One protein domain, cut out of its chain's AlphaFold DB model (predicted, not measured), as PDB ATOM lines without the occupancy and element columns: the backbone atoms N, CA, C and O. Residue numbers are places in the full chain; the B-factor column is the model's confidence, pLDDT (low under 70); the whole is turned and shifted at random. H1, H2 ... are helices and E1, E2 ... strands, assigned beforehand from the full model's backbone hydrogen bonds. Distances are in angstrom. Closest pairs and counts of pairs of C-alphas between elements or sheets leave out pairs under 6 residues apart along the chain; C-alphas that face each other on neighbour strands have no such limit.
ATOM      1  N   GLY A 212     122.551  99.215 142.287       74.06
ATOM      2  CA  GLY A 212     123.414  98.479 141.393       74.06
ATOM      3  C   GLY A 212     123.353  99.134 140.030       74.06
ATOM      4  O   GLY A 212     122.558 100.045 139.781       74.06
ATOM      5  N   GLY A 213     124.228  98.700 139.145       82.06
ATOM      6  CA  GLY A 213     124.268  99.229 137.798       82.06
ATOM      7  C   GLY A 213     125.668  99.287 137.247       82.06
ATOM      8  O   GLY A 213     126.657  98.869 137.860       82.06
ATOM      9  N   ILE A 214     125.730  99.797 136.029       88.31
ATOM     10  CA  ILE A 214     126.938  99.791 135.237       88.31
ATOM     11  C   ILE A 214     127.261 101.198 134.755       88.31
ATOM     12  O   ILE A 214     126.491 101.847 134.046       88.31
ATOM     13  N   ILE A 215     128.442 101.654 135.159       91.94
ATOM     14  CA  ILE A 215     129.095 102.859 134.672       91.94
ATOM     15  C   ILE A 215     130.238 102.353 133.804       91.94
ATOM     16  O   ILE A 215     131.269 101.916 134.319       91.94
ATOM     17  N   GLN A 216     130.033 102.328 132.488       92.06
ATOM     18  CA  GLN A 216     130.995 101.723 131.570       92.06
ATOM     19  C   GLN A 216     131.340 102.613 130.378       92.06
ATOM     20  O   GLN A 216     130.467 103.259 129.802       92.06
ATOM     21  N   ASP A 217     132.619 102.610 129.996       89.44
ATOM     22  CA  ASP A 217     133.167 103.307 128.824       89.44
ATOM     23  C   ASP A 217     132.938 104.835 128.843       89.44
ATOM     24  O   ASP A 217     133.007 105.496 127.805       89.44
ATOM     25  N   ASN A 218     132.644 105.428 130.007       89.62
ATOM     26  CA  ASN A 218     132.433 106.869 130.128       89.62
ATOM     27  C   ASN A 218     133.768 107.615 130.227       89.62
ATOM     28  O   ASN A 218     134.758 107.107 130.755       89.62
ATOM     29  N   TYR A 219     133.768 108.856 129.751       85.00
ATOM     30  CA  TYR A 219     134.909 109.757 129.802       85.00
ATOM     31  C   TYR A 219     134.576 110.979 130.661       85.00
ATOM     32  O   TYR A 219     133.618 111.703 130.372       85.00
ATOM     33  N   PHE A 220     135.374 111.212 131.697       86.06
ATOM     34  CA  PHE A 220     135.220 112.296 132.654       86.06
ATOM     35  C   PHE A 220     136.396 113.260 132.567       86.06
ATOM     36  O   PHE A 220     137.548 112.833 132.626       86.06
ATOM     37  N   LEU A 221     136.100 114.555 132.477       80.69
ATOM     38  CA  LEU A 221     137.109 115.611 132.394       80.69
ATOM     39  C   LEU A 221     136.691 116.817 133.237       80.69
ATOM     40  O   LEU A 221     135.556 117.267 133.124       80.69
ATOM     41  N   ASN A 222     137.587 117.357 134.062       76.69
ATOM     42  CA  ASN A 222     137.379 118.623 134.785       76.69
ATOM     43  C   ASN A 222     136.059 118.703 135.587       76.69
ATOM     44  O   ASN A 222     135.438 119.759 135.678       76.69
ATOM     45  N   ASN A 223     135.577 117.584 136.133       82.69
ATOM     46  CA  ASN A 223     134.507 117.628 137.133       82.69
ATOM     47  C   ASN A 223     135.136 117.798 138.524       82.69
ATOM     48  O   ASN A 223     136.236 117.282 138.723       82.69
ATOM     49  N   ASN A 224     134.452 118.424 139.497       81.38
ATOM     50  CA  ASN A 224     135.029 118.501 140.854       81.38
ATOM     51  C   ASN A 224     135.165 117.102 141.484       81.38
ATOM     52  O   ASN A 224     136.159 116.788 142.128       81.38
ATOM     53  N   SER A 225     134.185 116.233 141.232       85.69
ATOM     54  CA  SER A 225     134.281 114.791 141.468       85.69
ATOM     55  C   SER A 225     133.681 114.048 140.278       85.69
ATOM     56  O   SER A 225     132.610 114.425 139.795       85.69
ATOM     57  N   ALA A 226     134.358 113.027 139.744       89.06
ATOM     58  CA  ALA A 226     133.855 112.328 138.562       89.06
ATOM     59  C   ALA A 226     132.700 111.377 138.901       89.06
ATOM     60  O   ALA A 226     131.647 111.454 138.264       89.06
ATOM     61  N   ILE A 227     132.872 110.518 139.909       89.94
ATOM     62  CA  ILE A 227     131.851 109.567 140.363       89.94
ATOM     63  C   ILE A 227     131.770 109.613 141.887       89.94
ATOM     64  O   ILE A 227     132.742 109.291 142.563       89.94
ATOM     65  N   ASP A 228     130.598 109.954 142.414       86.94
ATOM     66  CA  ASP A 228     130.264 109.853 143.834       86.94
ATOM     67  C   ASP A 228     129.246 108.725 144.019       86.94
ATOM     68  O   ASP A 228     128.116 108.828 143.534       86.94
ATOM     69  N   LEU A 229     129.663 107.623 144.638       82.75
ATOM     70  CA  LEU A 229     128.891 106.394 144.777       82.75
ATOM     71  C   LEU A 229     128.563 106.136 146.247       82.75
ATOM     72  O   LEU A 229     129.462 105.960 147.063       82.75
ATOM     73  N   GLN A 230     127.278 105.997 146.553       78.12
ATOM     74  CA  GLN A 230     126.790 105.451 147.813       78.12
ATOM     75  C   GLN A 230     126.182 104.078 147.534       78.12
ATOM     76  O   GLN A 230     125.141 103.970 146.884       78.12
ATOM     77  N   VAL A 231     126.860 103.023 147.980       67.94
ATOM     78  CA  VAL A 231     126.460 101.642 147.683       67.94
ATOM     79  C   VAL A 231     125.558 101.124 148.780       67.94
ATOM     80  O   VAL A 231     125.904 101.210 149.956       67.94
ATOM     81  N   ARG A 232     124.444 100.511 148.374       66.12
ATOM     82  CA  ARG A 232     123.532  99.821 149.286       66.12
ATOM     83  C   ARG A 232     123.504  98.323 148.992       66.12
ATOM     84  O   ARG A 232     124.195  97.592 149.677       66.12
ATOM     85  N   SER A 233     122.786  97.842 147.981       58.91
ATOM     86  CA  SER A 233     122.260  96.457 147.964       58.91
ATOM     87  C   SER A 233     122.756  95.495 146.868       58.91
ATOM     88  O   SER A 233     122.744  94.282 147.094       58.91
ATOM     89  N   ASN A 234     123.189  95.975 145.701       67.38
ATOM     90  CA  ASN A 234     123.563  95.172 144.527       67.38
ATOM     91  C   ASN A 234     124.954  95.526 143.981       67.38
ATOM     92  O   ASN A 234     125.697  96.341 144.529       67.38
ATOM     93  N   ASP A 235     125.353  94.801 142.937       77.06
ATOM     94  CA  ASP A 235     126.681  94.921 142.360       77.06
ATOM     95  C   ASP A 235     126.794  96.213 141.542       77.06
ATOM     96  O   ASP A 235     126.005  96.463 140.628       77.06
ATOM     97  N   VAL A 236     127.812  97.019 141.834       82.06
ATOM     98  CA  VAL A 236     128.133  98.209 141.038       82.06
ATOM     99  C   VAL A 236     129.393  97.942 140.239       82.06
ATOM    100  O   VAL A 236     130.420  97.505 140.767       82.06
ATOM    101  N   ARG A 237     129.310  98.208 138.936       88.94
ATOM    102  CA  ARG A 237     130.381  97.953 137.976       88.94
ATOM    103  C   ARG A 237     130.846  99.266 137.364       88.94
ATOM    104  O   ARG A 237     130.135  99.856 136.558       88.94
ATOM    105  N   ILE A 238     132.056  99.688 137.711       91.25
ATOM    106  CA  ILE A 238     132.749 100.835 137.119       91.25
ATOM    107  C   ILE A 238     133.845 100.269 136.216       91.25
ATOM    108  O   ILE A 238     134.898  99.847 136.696       91.25
ATOM    109  N   ILE A 239     133.574 100.172 134.915       90.94
ATOM    110  CA  ILE A 239     134.418  99.421 133.975       90.94
ATOM    111  C   ILE A 239     134.864 100.293 132.800       90.94
ATOM    112  O   ILE A 239     134.044 100.974 132.196       90.94
ATOM    113  N   ASN A 240     136.144 100.226 132.421       88.88
ATOM    114  CA  ASN A 240     136.683 100.892 131.223       88.88
ATOM    115  C   ASN A 240     136.413 102.413 131.148       88.88
ATOM    116  O   ASN A 240     136.363 102.994 130.064       88.88
ATOM    117  N   ASN A 241     136.208 103.089 132.276       88.06
ATOM    118  CA  ASN A 241     136.023 104.536 132.275       88.06
ATOM    119  C   ASN A 241     137.379 105.240 132.246       88.06
ATOM    120  O   ASN A 241     138.381 104.718 132.736       88.06
ATOM    121  N   THR A 242     137.403 106.452 131.707       84.94
ATOM    122  CA  THR A 242     138.559 107.348 131.797       84.94
ATOM    123  C   THR A 242     138.190 108.580 132.588       84.94
ATOM    124  O   THR A 242     137.190 109.222 132.292       84.94
ATOM    125  N   VAL A 243     139.001 108.913 133.580       84.12
ATOM    126  CA  VAL A 243     138.822 110.066 134.449       84.12
ATOM    127  C   VAL A 243     140.104 110.883 134.444       84.12
ATOM    128  O   VAL A 243     141.146 110.387 134.864       84.12
ATOM    129  N   TYR A 244     140.003 112.133 134.000       77.31
ATOM    130  CA  TYR A 244     141.019 113.167 134.170       77.31
ATOM    131  C   TYR A 244     140.426 114.264 135.047       77.31
ATOM    132  O   TYR A 244     139.629 115.085 134.586       77.31
ATOM    133  N   SER A 245     140.744 114.223 136.337       68.25
ATOM    134  CA  SER A 245     140.223 115.194 137.294       68.25
ATOM    135  C   SER A 245     141.244 116.284 137.576       68.25
ATOM    136  O   SER A 245     142.409 115.988 137.852       68.25
ATOM    137  N   SER A 246     140.779 117.531 137.541       60.44
ATOM    138  CA  SER A 246     141.586 118.714 137.835       60.44
ATOM    139  C   SER A 246     141.236 119.390 139.158       60.44
ATOM    140  O   SER A 246     141.610 120.535 139.422       60.44
ATOM    141  N   ALA A 247     140.441 118.706 139.978       64.62
ATOM    142  CA  ALA A 247     139.852 119.268 141.175       64.62
ATOM    143  C   ALA A 247     140.702 118.969 142.416       64.62
ATOM    144  O   ALA A 247     140.994 117.800 142.671       64.62
ATOM    145  N   PRO A 248     141.018 119.976 143.254       58.53
ATOM    146  CA  PRO A 248     141.854 119.818 144.449       58.53
ATOM    147  C   PRO A 248     141.135 119.105 145.619       58.53
ATOM    148  O   PRO A 248     141.422 119.356 146.789       58.53
ATOM    149  N   GLU A 249     140.171 118.233 145.326       62.66
ATOM    150  CA  GLU A 249     139.330 117.542 146.303       62.66
ATOM    151  C   GLU A 249     140.086 116.370 146.953       62.66
ATOM    152  O   GLU A 249     140.351 115.332 146.339       62.66
ATOM    153  N   LEU A 250     140.393 116.513 148.247       57.56
ATOM    154  CA  LEU A 250     140.998 115.459 149.077       57.56
ATOM    155  C   LEU A 250     140.117 114.196 149.161       57.56
ATOM    156  O   LEU A 250     140.636 113.093 149.310       57.56
ATOM    157  N   PHE A 251     138.794 114.346 149.045       58.25
ATOM    158  CA  PHE A 251     137.803 113.286 149.273       58.25
ATOM    159  C   PHE A 251     137.360 112.535 148.007       58.25
ATOM    160  O   PHE A 251     136.279 111.947 148.007       58.25
ATOM    161  N   GLY A 252     138.171 112.513 146.944       58.34
ATOM    162  CA  GLY A 252     137.859 111.751 145.728       58.34
ATOM    163  C   GLY A 252     137.565 112.641 144.523       58.34
ATOM    164  O   GLY A 252     136.410 112.798 144.128       58.34
ATOM    165  N   ALA A 253     138.611 113.175 143.898       69.81
ATOM    166  CA  ALA A 253     138.513 113.880 142.622       69.81
ATOM    167  C   ALA A 253     138.121 112.919 141.476       69.81
ATOM    168  O   ALA A 253     137.489 113.330 140.499       69.81
ATOM    169  N   GLY A 254     138.474 111.632 141.606       81.38
ATOM    170  CA  GLY A 254     138.111 110.565 140.677       81.38
ATOM    171  C   GLY A 254     136.843 109.818 141.089       81.38
ATOM    172  O   GLY A 254     135.756 110.105 140.595       81.38
ATOM    173  N   VAL A 255     136.982 108.838 141.978       86.19
ATOM    174  CA  VAL A 255     135.884 107.985 142.443       86.19
ATOM    175  C   VAL A 255     135.782 108.063 143.960       86.19
ATOM    176  O   VAL A 255     136.706 107.686 144.677       86.19
ATOM    177  N   ARG A 256     134.643 108.514 144.470       85.81
ATOM    178  CA  ARG A 256     134.319 108.480 145.894       85.81
ATOM    179  C   ARG A 256     133.330 107.351 146.158       85.81
ATOM    180  O   ARG A 256     132.314 107.264 145.480       85.81
ATOM    181  N   LEU A 257     133.641 106.486 147.121       84.50
ATOM    182  CA  LEU A 257     132.813 105.353 147.530       84.50
ATOM    183  C   LEU A 257     132.435 105.507 149.007       84.50
ATOM    184  O   LEU A 257     133.299 105.449 149.887       84.50
ATOM    185  N   LEU A 258     131.143 105.692 149.270       79.06
ATOM    186  CA  LEU A 258     130.564 105.703 150.604       79.06
ATOM    187  C   LEU A 258     129.778 104.412 150.851       79.06
ATOM    188  O   LEU A 258     128.732 104.185 150.245       79.06
ATOM    189  N   PHE A 259     130.276 103.578 151.763       76.06
ATOM    190  CA  PHE A 259     129.547 102.428 152.296       76.06
ATOM    191  C   PHE A 259     128.941 102.827 153.636       76.06
ATOM    192  O   PHE A 259     129.499 102.526 154.681       76.06
ATOM    193  N   ASP A 260     127.847 103.578 153.642       66.62
ATOM    194  CA  ASP A 260     127.228 104.077 154.878       66.62
ATOM    195  C   ASP A 260     125.971 103.300 155.307       66.62
ATOM    196  O   ASP A 260     125.433 103.554 156.386       66.62
ATOM    197  N   GLU A 261     125.544 102.305 154.522       62.91
ATOM    198  CA  GLU A 261     124.419 101.418 154.834       62.91
ATOM    199  C   GLU A 261     124.763  99.933 154.643       62.91
ATOM    200  O   GLU A 261     125.631  99.560 153.854       62.91
ATOM    201  N   VAL A 262     124.061  99.063 155.377       61.53
ATOM    202  CA  VAL A 262     124.203  97.604 155.264       61.53
ATOM    203  C   VAL A 262     123.574  97.130 153.951       61.53
ATOM    204  O   VAL A 262     122.441  97.496 153.636       61.53
ATOM    205  N   SER A 263     124.287  96.286 153.204       65.75
ATOM    206  CA  SER A 263     123.754  95.683 151.981       65.75
ATOM    207  C   SER A 263     122.536  94.817 152.256       65.75
ATOM    208  O   SER A 263     122.596  93.915 153.087       65.75
ATOM    209  N   SER A 264     121.442  95.061 151.520       68.69
ATOM    210  CA  SER A 264     120.253  94.210 151.602       68.69
ATOM    211  C   SER A 264     120.478  92.848 150.956       68.69
ATOM    212  O   SER A 264     119.757  91.919 151.279       68.69
ATOM    213  N   ALA A 558     127.576  93.189 148.824       73.38
ATOM    214  CA  ALA A 558     127.569  93.918 147.548       73.38
ATOM    215  C   ALA A 558     128.920  93.759 146.822       73.38
ATOM    216  O   ALA A 558     129.956  93.997 147.442       73.38
ATOM    217  N   ASN A 559     128.952  93.373 145.535       80.00
ATOM    218  CA  ASN A 559     130.216  93.344 144.788       80.00
ATOM    219  C   ASN A 559     130.469  94.694 144.119       80.00
ATOM    220  O   ASN A 559     129.708  95.128 143.255       80.00
ATOM    221  N   ILE A 560     131.588  95.325 144.454       84.75
ATOM    222  CA  ILE A 560     132.038  96.569 143.835       84.75
ATOM    223  C   ILE A 560     133.208  96.266 142.929       84.75
ATOM    224  O   ILE A 560     134.316  95.991 143.383       84.75
ATOM    225  N   ILE A 561     132.934  96.291 141.629       87.88
ATOM    226  CA  ILE A 561     133.896  95.944 140.590       87.88
ATOM    227  C   ILE A 561     134.356  97.238 139.932       87.88
ATOM    228  O   ILE A 561     133.605  97.860 139.182       87.88
ATOM    229  N   ILE A 562     135.603  97.622 140.189       89.88
ATOM    230  CA  ILE A 562     136.257  98.772 139.563       89.88
ATOM    231  C   ILE A 562     137.389  98.225 138.709       89.88
ATOM    232  O   ILE A 562     138.462  97.884 139.211       89.88
ATOM    233  N   GLN A 563     137.132  98.087 137.412       90.38
ATOM    234  CA  GLN A 563     138.002  97.318 136.537       90.38
ATOM    235  C   GLN A 563     138.393  98.061 135.261       90.38
ATOM    236  O   GLN A 563     137.549  98.634 134.578       90.38
ATOM    237  N   ASN A 564     139.671  97.961 134.883       87.50
ATOM    238  CA  ASN A 564     140.202  98.485 133.617       87.50
ATOM    239  C   ASN A 564     139.978  99.996 133.398       87.50
ATOM    240  O   ASN A 564     139.944 100.448 132.257       87.50
ATOM    241  N   ASN A 565     139.815 100.785 134.459       87.12
ATOM    242  CA  ASN A 565     139.651 102.230 134.337       87.12
ATOM    243  C   ASN A 565     141.013 102.927 134.218       87.12
ATOM    244  O   ASN A 565     142.016 102.441 134.744       87.12
ATOM    245  N   THR A 566     141.032 104.097 133.592       84.81
ATOM    246  CA  THR A 566     142.152 105.042 133.646       84.81
ATOM    247  C   THR A 566     141.743 106.193 134.552       84.81
ATOM    248  O   THR A 566     140.837 106.940 134.204       84.81
ATOM    249  N   LEU A 567     142.374 106.334 135.716       85.69
ATOM    250  CA  LEU A 567     142.075 107.372 136.702       85.69
ATOM    251  C   LEU A 567     143.321 108.233 136.914       85.69
ATOM    252  O   LEU A 567     144.328 107.770 137.450       85.69
ATOM    253  N   ALA A 568     143.249 109.488 136.489       78.81
ATOM    254  CA  ALA A 568     144.336 110.445 136.574       78.81
ATOM    255  C   ALA A 568     143.880 111.744 137.250       78.81
ATOM    256  O   ALA A 568     142.778 112.233 136.999       78.81
ATOM    257  N   ALA A 569     144.739 112.293 138.108       72.25
ATOM    258  CA  ALA A 569     144.547 113.590 138.748       72.25
ATOM    259  C   ALA A 569     145.751 114.487 138.461       72.25
ATOM    260  O   ALA A 569     146.891 114.039 138.600       72.25
ATOM    261  N   ASP A 570     145.501 115.740 138.085       64.81
ATOM    262  CA  ASP A 570     146.548 116.736 137.807       64.81
ATOM    263  C   ASP A 570     146.768 117.737 138.963       64.81
ATOM    264  O   ASP A 570     147.784 118.436 139.000       64.81
ATOM    265  N   SER A 571     145.876 117.751 139.960       64.50
ATOM    266  CA  SER A 571     145.937 118.654 141.109       64.50
ATOM    267  C   SER A 571     146.627 118.023 142.324       64.50
ATOM    268  O   SER A 571     146.272 116.922 142.762       64.50
ATOM    269  N   ALA A 572     147.570 118.751 142.928       60.62
ATOM    270  CA  ALA A 572     148.225 118.353 144.173       60.62
ATOM    271  C   ALA A 572     147.212 118.233 145.330       60.62
ATOM    272  O   ALA A 572     146.336 119.083 145.488       60.62
ATOM    273  N   GLY A 573     147.331 117.179 146.146       60.16
ATOM    274  CA  GLY A 573     146.456 116.938 147.300       60.16
ATOM    275  C   GLY A 573     145.131 116.230 146.993       60.16
ATOM    276  O   GLY A 573     144.407 115.905 147.926       60.16
ATOM    277  N   ALA A 574     144.808 115.941 145.730       64.88
ATOM    278  CA  ALA A 574     143.601 115.186 145.404       64.88
ATOM    279  C   ALA A 574     143.723 113.704 145.796       64.88
ATOM    280  O   ALA A 574     144.755 113.068 145.561       64.88
ATOM    281  N   GLY A 575     142.647 113.154 146.364       73.12
ATOM    282  CA  GLY A 575     142.443 111.709 146.475       73.12
ATOM    283  C   GLY A 575     141.854 111.180 145.166       73.12
ATOM    284  O   GLY A 575     140.812 111.677 144.751       73.12
ATOM    285  N   LEU A 576     142.466 110.202 144.486       82.19
ATOM    286  CA  LEU A 576     141.852 109.625 143.274       82.19
ATOM    287  C   LEU A 576     140.666 108.735 143.612       82.19
ATOM    288  O   LEU A 576     139.601 108.884 143.018       82.19
ATOM    289  N   ILE A 577     140.865 107.812 144.550       88.19
ATOM    290  CA  ILE A 577     139.826 106.925 145.051       88.19
ATOM    291  C   ILE A 577     139.704 107.149 146.553       88.19
ATOM    292  O   ILE A 577     140.655 106.919 147.303       88.19
ATOM    293  N   ALA A 578     138.530 107.593 146.988       87.12
ATOM    294  CA  ALA A 578     138.227 107.813 148.394       87.12
ATOM    295  C   ALA A 578     137.221 106.779 148.896       87.12
ATOM    296  O   ALA A 578     136.226 106.518 148.223       87.12
ATOM    297  N   LEU A 579     137.484 106.198 150.067       86.50
ATOM    298  CA  LEU A 579     136.731 105.071 150.620       86.50
ATOM    299  C   LEU A 579     136.321 105.351 152.072       86.50
ATOM    300  O   LEU A 579     137.169 105.728 152.883       86.50
ATOM    301  N   THR A 580     135.058 105.094 152.411       85.31
ATOM    302  CA  THR A 580     134.554 105.070 153.798       85.31
ATOM    303  C   THR A 580     133.606 103.898 154.008       85.31
ATOM    304  O   THR A 580     132.885 103.536 153.080       85.31
ATOM    305  N   ALA A 581     133.610 103.305 155.206       80.75
ATOM    306  CA  ALA A 581     132.750 102.176 155.543       80.75
ATOM    307  C   ALA A 581     132.178 102.267 156.960       80.75
ATOM    308  O   ALA A 581     132.924 102.263 157.939       80.75
ATOM    309  N   ALA A 582     130.850 102.293 157.058       76.75
ATOM    310  CA  ALA A 582     130.077 102.214 158.289       76.75
ATOM    311  C   ALA A 582     130.128 100.812 158.917       76.75
ATOM    312  O   ALA A 582     130.523  99.826 158.286       76.75
ATOM    313  N   ALA A 583     129.712 100.730 160.184       67.62
ATOM    314  CA  ALA A 583     129.659  99.475 160.926       67.62
ATOM    315  C   ALA A 583     128.714  98.475 160.240       67.62
ATOM    316  O   ALA A 583     127.661  98.862 159.731       67.62
ATOM    317  N   ASN A 584     129.069  97.188 160.266       64.50
ATOM    318  CA  ASN A 584     128.274  96.074 159.725       64.50
ATOM    319  C   ASN A 584     128.049  96.102 158.200       64.50
ATOM    320  O   ASN A 584     127.171  95.403 157.690       64.50
ATOM    321  N   THR A 585     128.821  96.896 157.455       69.75
ATOM    322  CA  THR A 585     128.775  96.888 155.989       69.75
ATOM    323  C   THR A 585     129.374  95.593 155.438       69.75
ATOM    324  O   THR A 585     130.470  95.181 155.812       69.75
ATOM    325  N   SER A 586     128.646  94.933 154.534       69.94
ATOM    326  CA  SER A 586     129.071  93.698 153.868       69.94
ATOM    327  C   SER A 586     129.238  93.977 152.375       69.94
ATOM    328  O   SER A 586     128.258  94.104 151.639       69.94
ATOM    329  N   PHE A 587     130.482  94.122 151.921       75.69
ATOM    330  CA  PHE A 587     130.818  94.303 150.510       75.69
ATOM    331  C   PHE A 587     132.097  93.541 150.156       75.69
ATOM    332  O   PHE A 587     132.978  93.338 150.989       75.69
ATOM    333  N   ILE A 588     132.193  93.127 148.897       77.19
ATOM    334  CA  ILE A 588     133.400  92.577 148.288       77.19
ATOM    335  C   ILE A 588     133.851  93.589 147.250       77.19
ATOM    336  O   ILE A 588     133.137  93.873 146.291       77.19
ATOM    337  N   MET A 589     135.039  94.147 147.436       83.38
ATOM    338  CA  MET A 589     135.600  95.121 146.511       83.38
ATOM    339  C   MET A 589     136.689  94.474 145.665       83.38
ATOM    340  O   MET A 589     137.603  93.854 146.195       83.38
ATOM    341  N   ASN A 590     136.595  94.644 144.351       85.81
ATOM    342  CA  ASN A 590     137.606  94.214 143.399       85.81
ATOM    343  C   ASN A 590     138.038  95.410 142.547       85.81
ATOM    344  O   ASN A 590     137.351  95.795 141.597       85.81
ATOM    345  N   LEU A 591     139.180  95.996 142.908       89.25
ATOM    346  CA  LEU A 591     139.852  97.021 142.117       89.25
ATOM    347  C   LEU A 591     140.992  96.374 141.342       89.25
ATOM    348  O   LEU A 591     142.047  96.109 141.912       89.25
ATOM    349  N   THR A 592     140.823  96.139 140.044       89.62
ATOM    350  CA  THR A 592     141.842  95.428 139.259       89.62
ATOM    351  C   THR A 592     142.004  95.952 137.838       89.62
ATOM    352  O   THR A 592     141.062  96.427 137.206       89.62
ATOM    353  N   GLY A 593     143.217  95.877 137.294       86.44
ATOM    354  CA  GLY A 593     143.509  96.280 135.920       86.44
ATOM    355  C   GLY A 593     143.452  97.788 135.674       86.44
ATOM    356  O   GLY A 593     143.467  98.197 134.510       86.44
ATOM    357  N   ASN A 594     143.356  98.621 136.711       87.31
ATOM    358  CA  ASN A 594     143.231 100.067 136.557       87.31
ATOM    359  C   ASN A 594     144.604 100.725 136.344       87.31
ATOM    360  O   ASN A 594     145.626 100.260 136.854       87.31
ATOM    361  N   ASN A 595     144.620 101.820 135.587       84.50
ATOM    362  CA  ASN A 595     145.762 102.707 135.414       84.50
ATOM    363  C   ASN A 595     145.554 103.952 136.287       84.50
ATOM    364  O   ASN A 595     144.646 104.733 136.020       84.50
ATOM    365  N   LEU A 596     146.355 104.097 137.342       85.94
ATOM    366  CA  LEU A 596     146.208 105.122 138.372       85.94
ATOM    367  C   LEU A 596     147.410 106.072 138.332       85.94
ATOM    368  O   LEU A 596     148.558 105.629 138.410       85.94
ATOM    369  N   SER A 597     147.152 107.377 138.238       79.12
ATOM    370  CA  SER A 597     148.198 108.404 138.165       79.12
ATOM    371  C   SER A 597     147.817 109.646 138.968       79.12
ATOM    372  O   SER A 597     146.908 110.377 138.588       79.12
ATOM    373  N   ALA A 598     148.525 109.914 140.064       72.38
ATOM    374  CA  ALA A 598     148.359 111.141 140.845       72.38
ATOM    375  C   ALA A 598     149.319 112.250 140.376       72.38
ATOM    376  O   ALA A 598     150.351 111.968 139.762       72.38
ATOM    377  N   ALA A 599     148.993 113.501 140.706       66.75
ATOM    378  CA  ALA A 599     149.855 114.654 140.472       66.75
ATOM    379  C   ALA A 599     151.139 114.588 141.319       66.75
ATOM    380  O   ALA A 599     151.133 114.075 142.444       66.75
ATOM    381  N   GLU A 600     152.242 115.135 140.803       60.19
ATOM    382  CA  GLU A 600     153.519 115.165 141.521       60.19
ATOM    383  C   GLU A 600     153.421 115.992 142.822       60.19
ATOM    384  O   GLU A 600     152.945 117.125 142.814       60.19
ATOM    385  N   ASN A 601     153.956 115.449 143.926       55.06
ATOM    386  CA  ASN A 601     154.202 116.133 145.208       55.06
ATOM    387  C   ASN A 601     152.981 116.555 146.062       55.06
ATOM    388  O   ASN A 601     152.987 117.699 146.486       55.06
ATOM    389  N   ASP A 602     151.982 115.689 146.329       57.75
ATOM    390  CA  ASP A 602     151.162 115.666 147.589       57.75
ATOM    391  C   ASP A 602     149.790 114.942 147.455       57.75
ATOM    392  O   ASP A 602     149.031 114.878 148.421       57.75
ATOM    393  N   GLY A 603     149.424 114.395 146.285       65.94
ATOM    394  CA  GLY A 603     148.165 113.645 146.100       65.94
ATOM    395  C   GLY A 603     148.209 112.187 146.588       65.94
ATOM    396  O   GLY A 603     149.266 111.554 146.582       65.94
ATOM    397  N   TYR A 604     147.048 111.632 146.956       78.94
ATOM    398  CA  TYR A 604     146.887 110.216 147.312       78.94
ATOM    399  C   TYR A 604     146.120 109.487 146.203       78.94
ATOM    400  O   TYR A 604     145.064 109.934 145.767       78.94
ATOM    401  N   ILE A 605     146.605 108.328 145.756       85.00
ATOM    402  CA  ILE A 605     145.809 107.463 144.875       85.00
ATOM    403  C   ILE A 605     144.656 106.842 145.672       85.00
ATOM    404  O   ILE A 605     143.526 106.810 145.188       85.00
ATOM    405  N   ILE A 606     144.936 106.399 146.902       87.38
ATOM    406  CA  ILE A 606     143.941 105.819 147.807       87.38
ATOM    407  C   ILE A 606     143.836 106.629 149.086       87.38
ATOM    408  O   ILE A 606     144.818 106.808 149.810       87.38
ATOM    409  N   TYR A 607     142.615 107.059 149.387       86.44
ATOM    410  CA  TYR A 607     142.266 107.814 150.579       86.44
ATOM    411  C   TYR A 607     141.160 107.090 151.364       86.44
ATOM    412  O   TYR A 607     139.972 107.280 151.114       86.44
ATOM    413  N   ALA A 608     141.545 106.231 152.310       85.75
ATOM    414  CA  ALA A 608     140.605 105.569 153.218       85.75
ATOM    415  C   ALA A 608     140.402 106.406 154.493       85.75
ATOM    416  O   ALA A 608     141.376 106.840 155.113       85.75
ATOM    417  N   TYR A 609     139.148 106.627 154.888       82.62
ATOM    418  CA  TYR A 609     138.777 107.416 156.065       82.62
ATOM    419  C   TYR A 609     137.453 106.926 156.673       82.62
ATOM    420  O   TYR A 609     136.708 106.201 156.023       82.62
ATOM    421  N   ASP A 610     137.170 107.301 157.927       80.75
ATOM    422  CA  ASP A 610     135.929 106.954 158.646       80.75
ATOM    423  C   ASP A 610     135.511 105.483 158.476       80.75
ATOM    424  O   ASP A 610     134.435 105.168 157.972       80.75
ATOM    425  N   TRP A 611     136.416 104.582 158.863       82.06
ATOM    426  CA  TRP A 611     136.216 103.135 158.816       82.06
ATOM    427  C   TRP A 611     135.849 102.622 160.211       82.06
ATOM    428  O   TRP A 611     136.589 102.837 161.179       82.06
ATOM    429  N   PHE A 612     134.668 102.024 160.336       76.50
ATOM    430  CA  PHE A 612     134.105 101.579 161.611       76.50
ATOM    431  C   PHE A 612     134.427 100.103 161.904       76.50
ATOM    432  O   PHE A 612     134.765  99.332 161.006       76.50
ATOM    433  N   ASP A 613     134.332  99.711 163.181       63.34
ATOM    434  CA  ASP A 613     134.564  98.329 163.622       63.34
ATOM    435  C   ASP A 613     133.588  97.361 162.894       63.34
ATOM    436  O   ASP A 613     132.443  97.726 162.630       63.34
ATOM    437  N   GLU A 614     134.043  96.142 162.570       64.19
ATOM    438  CA  GLU A 614     133.308  95.080 161.830       64.19
ATOM    439  C   GLU A 614     133.186  95.241 160.298       64.19
ATOM    440  O   GLU A 614     132.741  94.307 159.631       64.19
ATOM    441  N   ALA A 615     133.652  96.350 159.711       64.06
ATOM    442  CA  ALA A 615     133.839  96.463 158.257       64.06
ATOM    443  C   ALA A 615     135.024  95.594 157.759       64.06
ATOM    444  O   ALA A 615     135.907  95.247 158.556       64.06
ATOM    445  N   PRO A 616     135.097  95.242 156.455       68.69
ATOM    446  CA  PRO A 616     136.186  94.426 155.914       68.69
ATOM    447  C   PRO A 616     137.573  94.993 156.276       68.69
ATOM    448  O   PRO A 616     137.829  96.176 156.038       68.69
ATOM    449  N   PRO A 617     138.485  94.183 156.851       70.62
ATOM    450  CA  PRO A 617     139.783  94.671 157.322       70.62
ATOM    451  C   PRO A 617     140.808  94.850 156.195       70.62
ATOM    452  O   PRO A 617     141.842  95.478 156.418       70.62
ATOM    453  N   THR A 618     140.536  94.301 155.008       78.62
ATOM    454  CA  THR A 618     141.440  94.303 153.855       78.62
ATOM    455  C   THR A 618     140.690  94.719 152.595       78.62
ATOM    456  O   THR A 618     139.564  94.273 152.374       78.62
ATOM    457  N   ILE A 619     141.324  95.552 151.766       84.38
ATOM    458  CA  ILE A 619     140.871  95.896 150.415       84.38
ATOM    459  C   ILE A 619     141.901  95.390 149.410       84.38
ATOM    460  O   ILE A 619     143.052  95.836 149.406       84.38
ATOM    461  N   ASP A 620     141.454  94.486 148.543       85.31
ATOM    462  CA  ASP A 620     142.277  93.886 147.502       85.31
ATOM    463  C   ASP A 620     142.319  94.785 146.260       85.31
ATOM    464  O   ASP A 620     141.300  95.108 145.640       85.31
ATOM    465  N   MET A 621     143.534  95.167 145.870       89.12
ATOM    466  CA  MET A 621     143.830  95.988 144.697       89.12
ATOM    467  C   MET A 621     144.884  95.345 143.773       89.12
ATOM    468  O   MET A 621     145.898  95.987 143.442       89.12
ATOM    469  N   PRO A 622     144.712  94.077 143.352       87.75
ATOM    470  CA  PRO A 622     145.690  93.388 142.521       87.75
ATOM    471  C   PRO A 622     145.717  93.943 141.096       87.75
ATOM    472  O   PRO A 622     144.710  94.409 140.560       87.75
ATOM    473  N   ASP A 623     146.875  93.829 140.450       87.81
ATOM    474  CA  ASP A 623     147.053  94.124 139.030       87.81
ATOM    475  C   ASP A 623     146.629  95.549 138.645       87.81
ATOM    476  O   ASP A 623     146.032  95.768 137.594       87.81
ATOM    477  N   ASN A 624     146.946  96.539 139.485       87.62
ATOM    478  CA  ASN A 624     146.807  97.960 139.147       87.62
ATOM    479  C   ASN A 624     148.175  98.580 138.830       87.62
ATOM    480  O   ASN A 624     149.199  98.198 139.403       87.62
ATOM    481  N   TRP A 625     148.193  99.547 137.916       87.31
ATOM    482  CA  TRP A 625     149.359 100.383 137.662       87.31
ATOM    483  C   TRP A 625     149.251 101.641 138.514       87.31
ATOM    484  O   TRP A 625     148.236 102.323 138.463       87.31
ATOM    485  N   TRP A 626     150.298 101.942 139.276       85.19
ATOM    486  CA  TRP A 626     150.321 103.024 140.267       85.19
ATOM    487  C   TRP A 626     151.178 104.218 139.813       85.19
ATOM    488  O   TRP A 626     151.695 104.966 140.637       85.19
ATOM    489  N   GLY A 627     151.463 104.322 138.510       79.19
ATOM    490  CA  GLY A 627     152.483 105.230 137.964       79.19
ATOM    491  C   GLY A 627     153.928 104.751 138.178       79.19
ATOM    492  O   GLY A 627     154.858 105.274 137.568       79.19
ATOM    493  N   THR A 628     154.131 103.725 139.007       81.00
ATOM    494  CA  THR A 628     155.427 103.108 139.311       81.00
ATOM    495  C   THR A 628     155.240 101.664 139.794       81.00
ATOM    496  O   THR A 628     154.142 101.264 140.177       81.00
ATOM    497  N   VAL A 629     156.316 100.870 139.776       84.62
ATOM    498  CA  VAL A 629     156.393  99.554 140.450       84.62
ATOM    499  C   VAL A 629     157.196  99.613 141.756       84.62
ATOM    500  O   VAL A 629     157.360  98.599 142.431       84.62
ATOM    501  N   GLU A 630     157.753 100.775 142.103       87.94
ATOM    502  CA  GLU A 630     158.567 100.941 143.303       87.94
ATOM    503  C   GLU A 630     157.688 100.988 144.557       87.94
ATOM    504  O   GLU A 630     156.983 101.966 144.796       87.94
ATOM    505  N   THR A 631     157.783  99.950 145.390       86.06
ATOM    506  CA  THR A 631     157.004  99.764 146.626       86.06
ATOM    507  C   THR A 631     156.979 101.008 147.516       86.06
ATOM    508  O   THR A 631     155.907 101.462 147.889       86.06
ATOM    509  N   ALA A 632     158.136 101.617 147.797       85.69
ATOM    510  CA  ALA A 632     158.214 102.788 148.675       85.69
ATOM    511  C   ALA A 632     157.460 104.006 148.113       85.69
ATOM    512  O   ALA A 632     156.919 104.812 148.868       85.69
ATOM    513  N   THR A 633     157.422 104.146 146.789       85.69
ATOM    514  CA  THR A 633     156.688 105.221 146.121       85.69
ATOM    515  C   THR A 633     155.189 104.923 146.135       85.69
ATOM    516  O   THR A 633     154.417 105.811 146.476       85.69
ATOM    517  N   ILE A 634     154.780 103.671 145.893       85.88
ATOM    518  CA  ILE A 634     153.373 103.240 145.978       85.88
ATOM    519  C   ILE A 634     152.814 103.422 147.393       85.88
ATOM    520  O   ILE A 634     151.735 103.981 147.559       85.88
ATOM    521  N   GLU A 635     153.559 103.020 148.422       85.50
ATOM    522  CA  GLU A 635     153.149 103.177 149.824       85.50
ATOM    523  C   GLU A 635     152.917 104.646 150.212       85.50
ATOM    524  O   GLU A 635     152.063 104.934 151.044       85.50
ATOM    525  N   ASN A 636     153.631 105.596 149.594       83.19
ATOM    526  CA  ASN A 636     153.397 107.025 149.818       83.19
ATOM    527  C   ASN A 636     152.128 107.555 149.126       83.19
ATOM    528  O   ASN A 636     151.661 108.630 149.495       83.19
ATOM    529  N   LEU A 637     151.569 106.821 148.159       85.19
ATOM    530  CA  LEU A 637     150.329 107.168 147.456       85.19
ATOM    531  C   LEU A 637     149.072 106.686 148.204       85.19
ATOM    532  O   LEU A 637     147.958 106.925 147.739       85.19
ATOM    533  N   ILE A 638     149.229 106.023 149.354       86.31
ATOM    534  CA  ILE A 638     148.141 105.518 150.199       86.31
ATOM    535  C   ILE A 638     148.099 106.351 151.493       86.31
ATOM    536  O   ILE A 638     149.102 106.480 152.193       86.31
ATOM    537  N   TYR A 639     146.942 106.946 151.810       77.50
ATOM    538  CA  TYR A 639     146.806 107.958 152.871       77.50
ATOM    539  C   TYR A 639     147.141 107.474 154.294       77.50
ATOM    540  O   TYR A 639     147.671 108.255 155.091       77.50
ATOM    541  N   ASP A 640     146.900 106.206 154.645       65.69
ATOM    542  CA  ASP A 640     147.150 105.699 156.006       65.69
ATOM    543  C   ASP A 640     148.628 105.371 156.284       65.69
ATOM    544  O   ASP A 640     149.030 104.256 156.610       65.69
ATOM    545  N   LYS A 641     149.474 106.395 156.222       55.00
ATOM    546  CA  LYS A 641     150.899 106.299 156.556       55.00
ATOM    547  C   LYS A 641     151.164 106.132 158.066       55.00
ATOM    548  O   LYS A 641     152.323 106.081 158.481       55.00
ATOM    549  N   ARG A 642     150.133 106.117 158.928       50.56
ATOM    550  CA  ARG A 642     150.284 106.180 160.399       50.56
ATOM    551  C   ARG A 642     149.711 104.983 161.163       50.56
ATOM    552  O   ARG A 642     149.642 105.075 162.390       50.56
ATOM    553  N   ASN A 643     149.428 103.857 160.503       56.22
ATOM    554  CA  ASN A 643     148.964 102.628 161.162       56.22
ATOM    555  C   ASN A 643     147.729 102.895 162.041       56.22
ATOM    556  O   ASN A 643     147.698 102.544 163.229       56.22
ATOM    557  N   ASN A 644     146.717 103.569 161.492       69.31
ATOM    558  CA  ASN A 644     145.445 103.649 162.189       69.31
ATOM    559  C   ASN A 644     144.789 102.263 162.147       69.31
ATOM    560  O   ASN A 644     144.245 101.867 161.129       69.31
ATOM    561  N   TYR A 645     144.800 101.539 163.270       68.88
ATOM    562  CA  TYR A 645     144.247 100.177 163.369       68.88
ATOM    563  C   TYR A 645     142.749 100.070 163.026       68.88
ATOM    564  O   TYR A 645     142.229  98.960 162.965       68.88
ATOM    565  N   ARG A 646     142.053 101.204 162.868       73.50
ATOM    566  CA  ARG A 646     140.656 101.262 162.428       73.50
ATOM    567  C   ARG A 646     140.500 101.286 160.908       73.50
ATOM    568  O   ARG A 646     139.433 100.928 160.440       73.50
ATOM    569  N   LEU A 647     141.513 101.722 160.155       80.81
ATOM    570  CA  LEU A 647     141.472 101.797 158.691       80.81
ATOM    571  C   LEU A 647     141.814 100.434 158.059       80.81
ATOM    572  O   LEU A 647     142.509  99.628 158.686       80.81
ATOM    573  N   PRO A 648     141.335 100.156 156.832       81.12
ATOM    574  CA  PRO A 648     141.584  98.881 156.182       81.12
ATOM    575  C   PRO A 648     143.034  98.788 155.698       81.12
ATOM    576  O   PRO A 648     143.647  99.776 155.290       81.12
ATOM    577  N   THR A 649     143.563  97.569 155.671       82.81
ATOM    578  CA  THR A 649     144.832  97.267 155.005       82.81
ATOM    579  C   THR A 649     144.611  97.230 153.496       82.81
ATOM    580  O   THR A 649     143.698  96.560 153.019       82.81
ATOM    581  N   ILE A 650     145.448  97.929 152.730       86.62
ATOM    582  CA  ILE A 650     145.407  97.885 151.263       86.62
ATOM    583  C   ILE A 650     146.411  96.841 150.772       86.62
ATOM    584  O   ILE A 650     147.623  97.041 150.887       86.62
ATOM    585  N   GLU A 651     145.917  95.738 150.213       86.88
ATOM    586  CA  GLU A 651     146.753  94.714 149.586       86.88
ATOM    587  C   GLU A 651     146.866  94.989 148.085       86.88
ATOM    588  O   GLU A 651     145.878  94.995 147.356       86.88
ATOM    589  N   TYR A 652     148.085  95.233 147.598       88.00
ATOM    590  CA  TYR A 652     148.325  95.574 146.199       88.00
ATOM    591  C   TYR A 652     149.433  94.714 145.585       88.00
ATOM    592  O   TYR A 652     150.414  94.353 146.233       88.00
ATOM    593  N   THR A 653     149.289  94.409 144.296       86.12
ATOM    594  CA  THR A 653     150.340  93.791 143.472       86.12
ATOM    595  C   THR A 653     150.510  94.646 142.217       86.12
ATOM    596  O   THR A 653     149.623  94.622 141.361       86.12
ATOM    597  N   PRO A 654     151.583  95.453 142.103       81.44
ATOM    598  CA  PRO A 654     151.740  96.361 140.976       81.44
ATOM    599  C   PRO A 654     152.230  95.617 139.730       81.44
ATOM    600  O   PRO A 654     153.048  94.699 139.818       81.44
ATOM    601  N   PHE A 655     151.796  96.064 138.555       77.69
ATOM    602  CA  PHE A 655     152.319  95.612 137.260       77.69
ATOM    603  C   PHE A 655     152.814  96.813 136.450       77.69
ATOM    604  O   PHE A 655     152.385  97.927 136.704       77.69
ATOM    605  N   ALA A 656     153.701  96.624 135.469       68.88
ATOM    606  CA  ALA A 656     154.106  97.720 134.584       68.88
ATOM    607  C   ALA A 656     152.940  98.125 133.667       68.88
ATOM    608  O   ALA A 656     152.412  97.269 132.958       68.88
ATOM    609  N   GLY A 657     152.560  99.408 133.682       58.25
ATOM    610  CA  GLY A 657     151.383  99.925 132.980       58.25
ATOM    611  C   GLY A 657     151.236  99.420 131.541       58.25
ATOM    612  O   GLY A 657     152.197  99.375 130.773       58.25
ATOM    613  N   ARG A 658     150.011  99.034 131.181       57.91
ATOM    614  CA  ARG A 658     149.621  98.666 129.816       57.91
ATOM    615  C   ARG A 658     149.053  99.887 129.098       57.91
ATOM    616  O   ARG A 658     148.399 100.714 129.730       57.91
ATOM    617  N   GLU A 659     149.233  99.955 127.784       50.91
ATOM    618  CA  GLU A 659     148.402 100.819 126.943       50.91
ATOM    619  C   GLU A 659     146.952 100.328 127.081       50.91
ATOM    620  O   GLU A 659     146.627  99.210 126.674       50.91
ATOM    621  N   ILE A 660     146.093 101.114 127.732       51.44
ATOM    622  CA  ILE A 660     144.649 100.880 127.701       51.44
ATOM    623  C   ILE A 660     144.160 101.602 126.448       51.44
ATOM    624  O   ILE A 660     143.983 102.817 126.451       51.44
ATOM    625  N   THR A 661     144.048 100.859 125.349       46.34
ATOM    626  CA  THR A 661     143.422 101.341 124.114       46.34
ATOM    627  C   THR A 661     141.902 101.343 124.298       46.34
ATOM    628  O   THR A 661     141.349 100.399 124.859       46.34
ATOM    629  N   ASP A 662     141.255 102.420 123.849       49.00
ATOM    630  CA  ASP A 662     139.797 102.581 123.726       49.00
ATOM    631  C   ASP A 662     138.972 102.640 125.030       49.00
ATOM    632  O   ASP A 662     137.989 101.921 125.190       49.00
ATOM    633  N   ALA A 663     139.301 103.554 125.949       43.19
ATOM    634  CA  ALA A 663     138.365 103.970 126.995       43.19
ATOM    635  C   ALA A 663     137.670 105.287 126.586       43.19
ATOM    636  O   ALA A 663     138.281 106.357 126.591       43.19
ATOM    637  N   GLY A 664     136.393 105.210 126.196       48.12
ATOM    638  CA  GLY A 664     135.593 106.381 125.829       48.12
ATOM    639  C   GLY A 664     134.518 106.146 124.759       48.12
ATOM    640  O   GLY A 664     134.447 105.117 124.094       48.12
ATOM    641  N   SER A 665     133.664 107.156 124.601       45.38
ATOM    642  CA  SER A 665     132.624 107.259 123.569       45.38
ATOM    643  C   SER A 665     133.205 107.379 122.154       45.38
ATOM    644  O   SER A 665     134.181 108.096 121.969       45.38
ATOM    645  N   SER A 666     132.541 106.810 121.138       44.66
ATOM    646  CA  SER A 666     132.887 106.988 119.710       44.66
ATOM    647  C   SER A 666     132.467 108.348 119.117       44.66
ATOM    648  O   SER A 666     132.480 108.530 117.897       44.66
ATOM    649  N   LEU A 667     131.989 109.274 119.952       43.69
ATOM    650  CA  LEU A 667     131.811 110.682 119.586       43.69
ATOM    651  C   LEU A 667     133.201 111.345 119.434       43.69
ATOM    652  O   LEU A 667     134.111 110.909 120.115       43.69
ATOM    653  N   PRO A 668     133.414 112.370 118.590       47.97
ATOM    654  CA  PRO A 668     134.708 113.074 118.474       47.97
ATOM    655  C   PRO A 668     134.893 114.049 119.637       47.97
ATOM    656  O   PRO A 668     133.904 114.685 120.018       47.97
TER     657      PRO A 668
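What this domain is: This is residues 212 to 264 and 558 to 668 of the 998 residues of an uncharacterized protein of Desulfobacteraceae bacterium (UniProt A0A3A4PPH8). The chain is wound in stacked turns into a solenoid whose three walls are the parallel sheets E1 E4 E7 E10, E2 E5 E8 E11 and E3 E6 E9 E12. Strands E13 and E14 continue the first wall past E10, the small helix H1 sits at that end of the stack, and a tail, residues 655 to 668, runs back outside the turns toward the end where E1 lies. The printed part has 164 residues with fourteen named strands and one named helix, in the order E1 to E13, H1, E14; E13 and E14 form a parallel sheet of two. The class is mostly strand, with 79 residues, under half, in named elements. The whole is compact, with a radius of gyration of the C-alphas of 14.8 A and spans of 45 by 35 by 27 A.

How they stand to each other: Begin at E1, residues 213 to 216, which runs on into E2, residues 219 to 221, at 73 degrees; a tight link leads to E3, residues 225 to 230. Next come E4, residues 236 to 239, E5, residues 242 to 245, and E6, residues 255 to 259. Past the cut find E7, residues 558 to 563, E8, residues 566 to 569, and E9, residues 575 to 581, then E10, residues 587 to 592, E11, residues 595 to 597, and E12, residues 604 to 611. Within hydrogen-bond range are N 215 and O 237 of E1 and E4, 2.8 A, N 238 and O 561 of E4 and E7, 2.8 A, and N 560 and O 588 of E7 and E10, 2.8 A. The sheets E2 E5 E8 E11 and E3 E6 E9 E12 form a sandwich, two sheets face to face, with strands at 79 degrees. The closest C-alphas of E10 and E13, residues 618 to 624, are those of Leu 591 and Met 621, 4.9 A. E13, H1, residues 631 to 636, and E14, residues 649 to 654, make a strand-helix-strand unit, parallel neighbour strands with a helix between, whose crossover is right-handed; N 621 and O 651 are 2.8 A apart. H1, with every O i to N i+4 pair within hydrogen-bond range, only grazes the sheet E3 E6 E9 E12 with its residues 634 to 636.

Where its parts are: Find C-alpha 213 at (124.268, 99.229, 137.798), where E1 begins. E12, the longest strand by residues, measures 17.2 A and starts at C-alpha 604, (146.887, 110.216, 147.312). E9 measures 16.3 A, E13 16.1 A, and E14 15.7 A, ending at C-alpha 654, (151.740, 96.361, 140.976).

The domain as a whole: The C-alphas farthest apart are those of Tyr 645 and Pro 668, 47.7 A. Residues 265 to 557 are not printed; C-alphas 264 and 558 are 8.4 A apart. The link H1 to E14 is long. Mean pLDDT of the printed part is 75.9, with 55 residues under 70, among them 245 to 253 and 656 to 668.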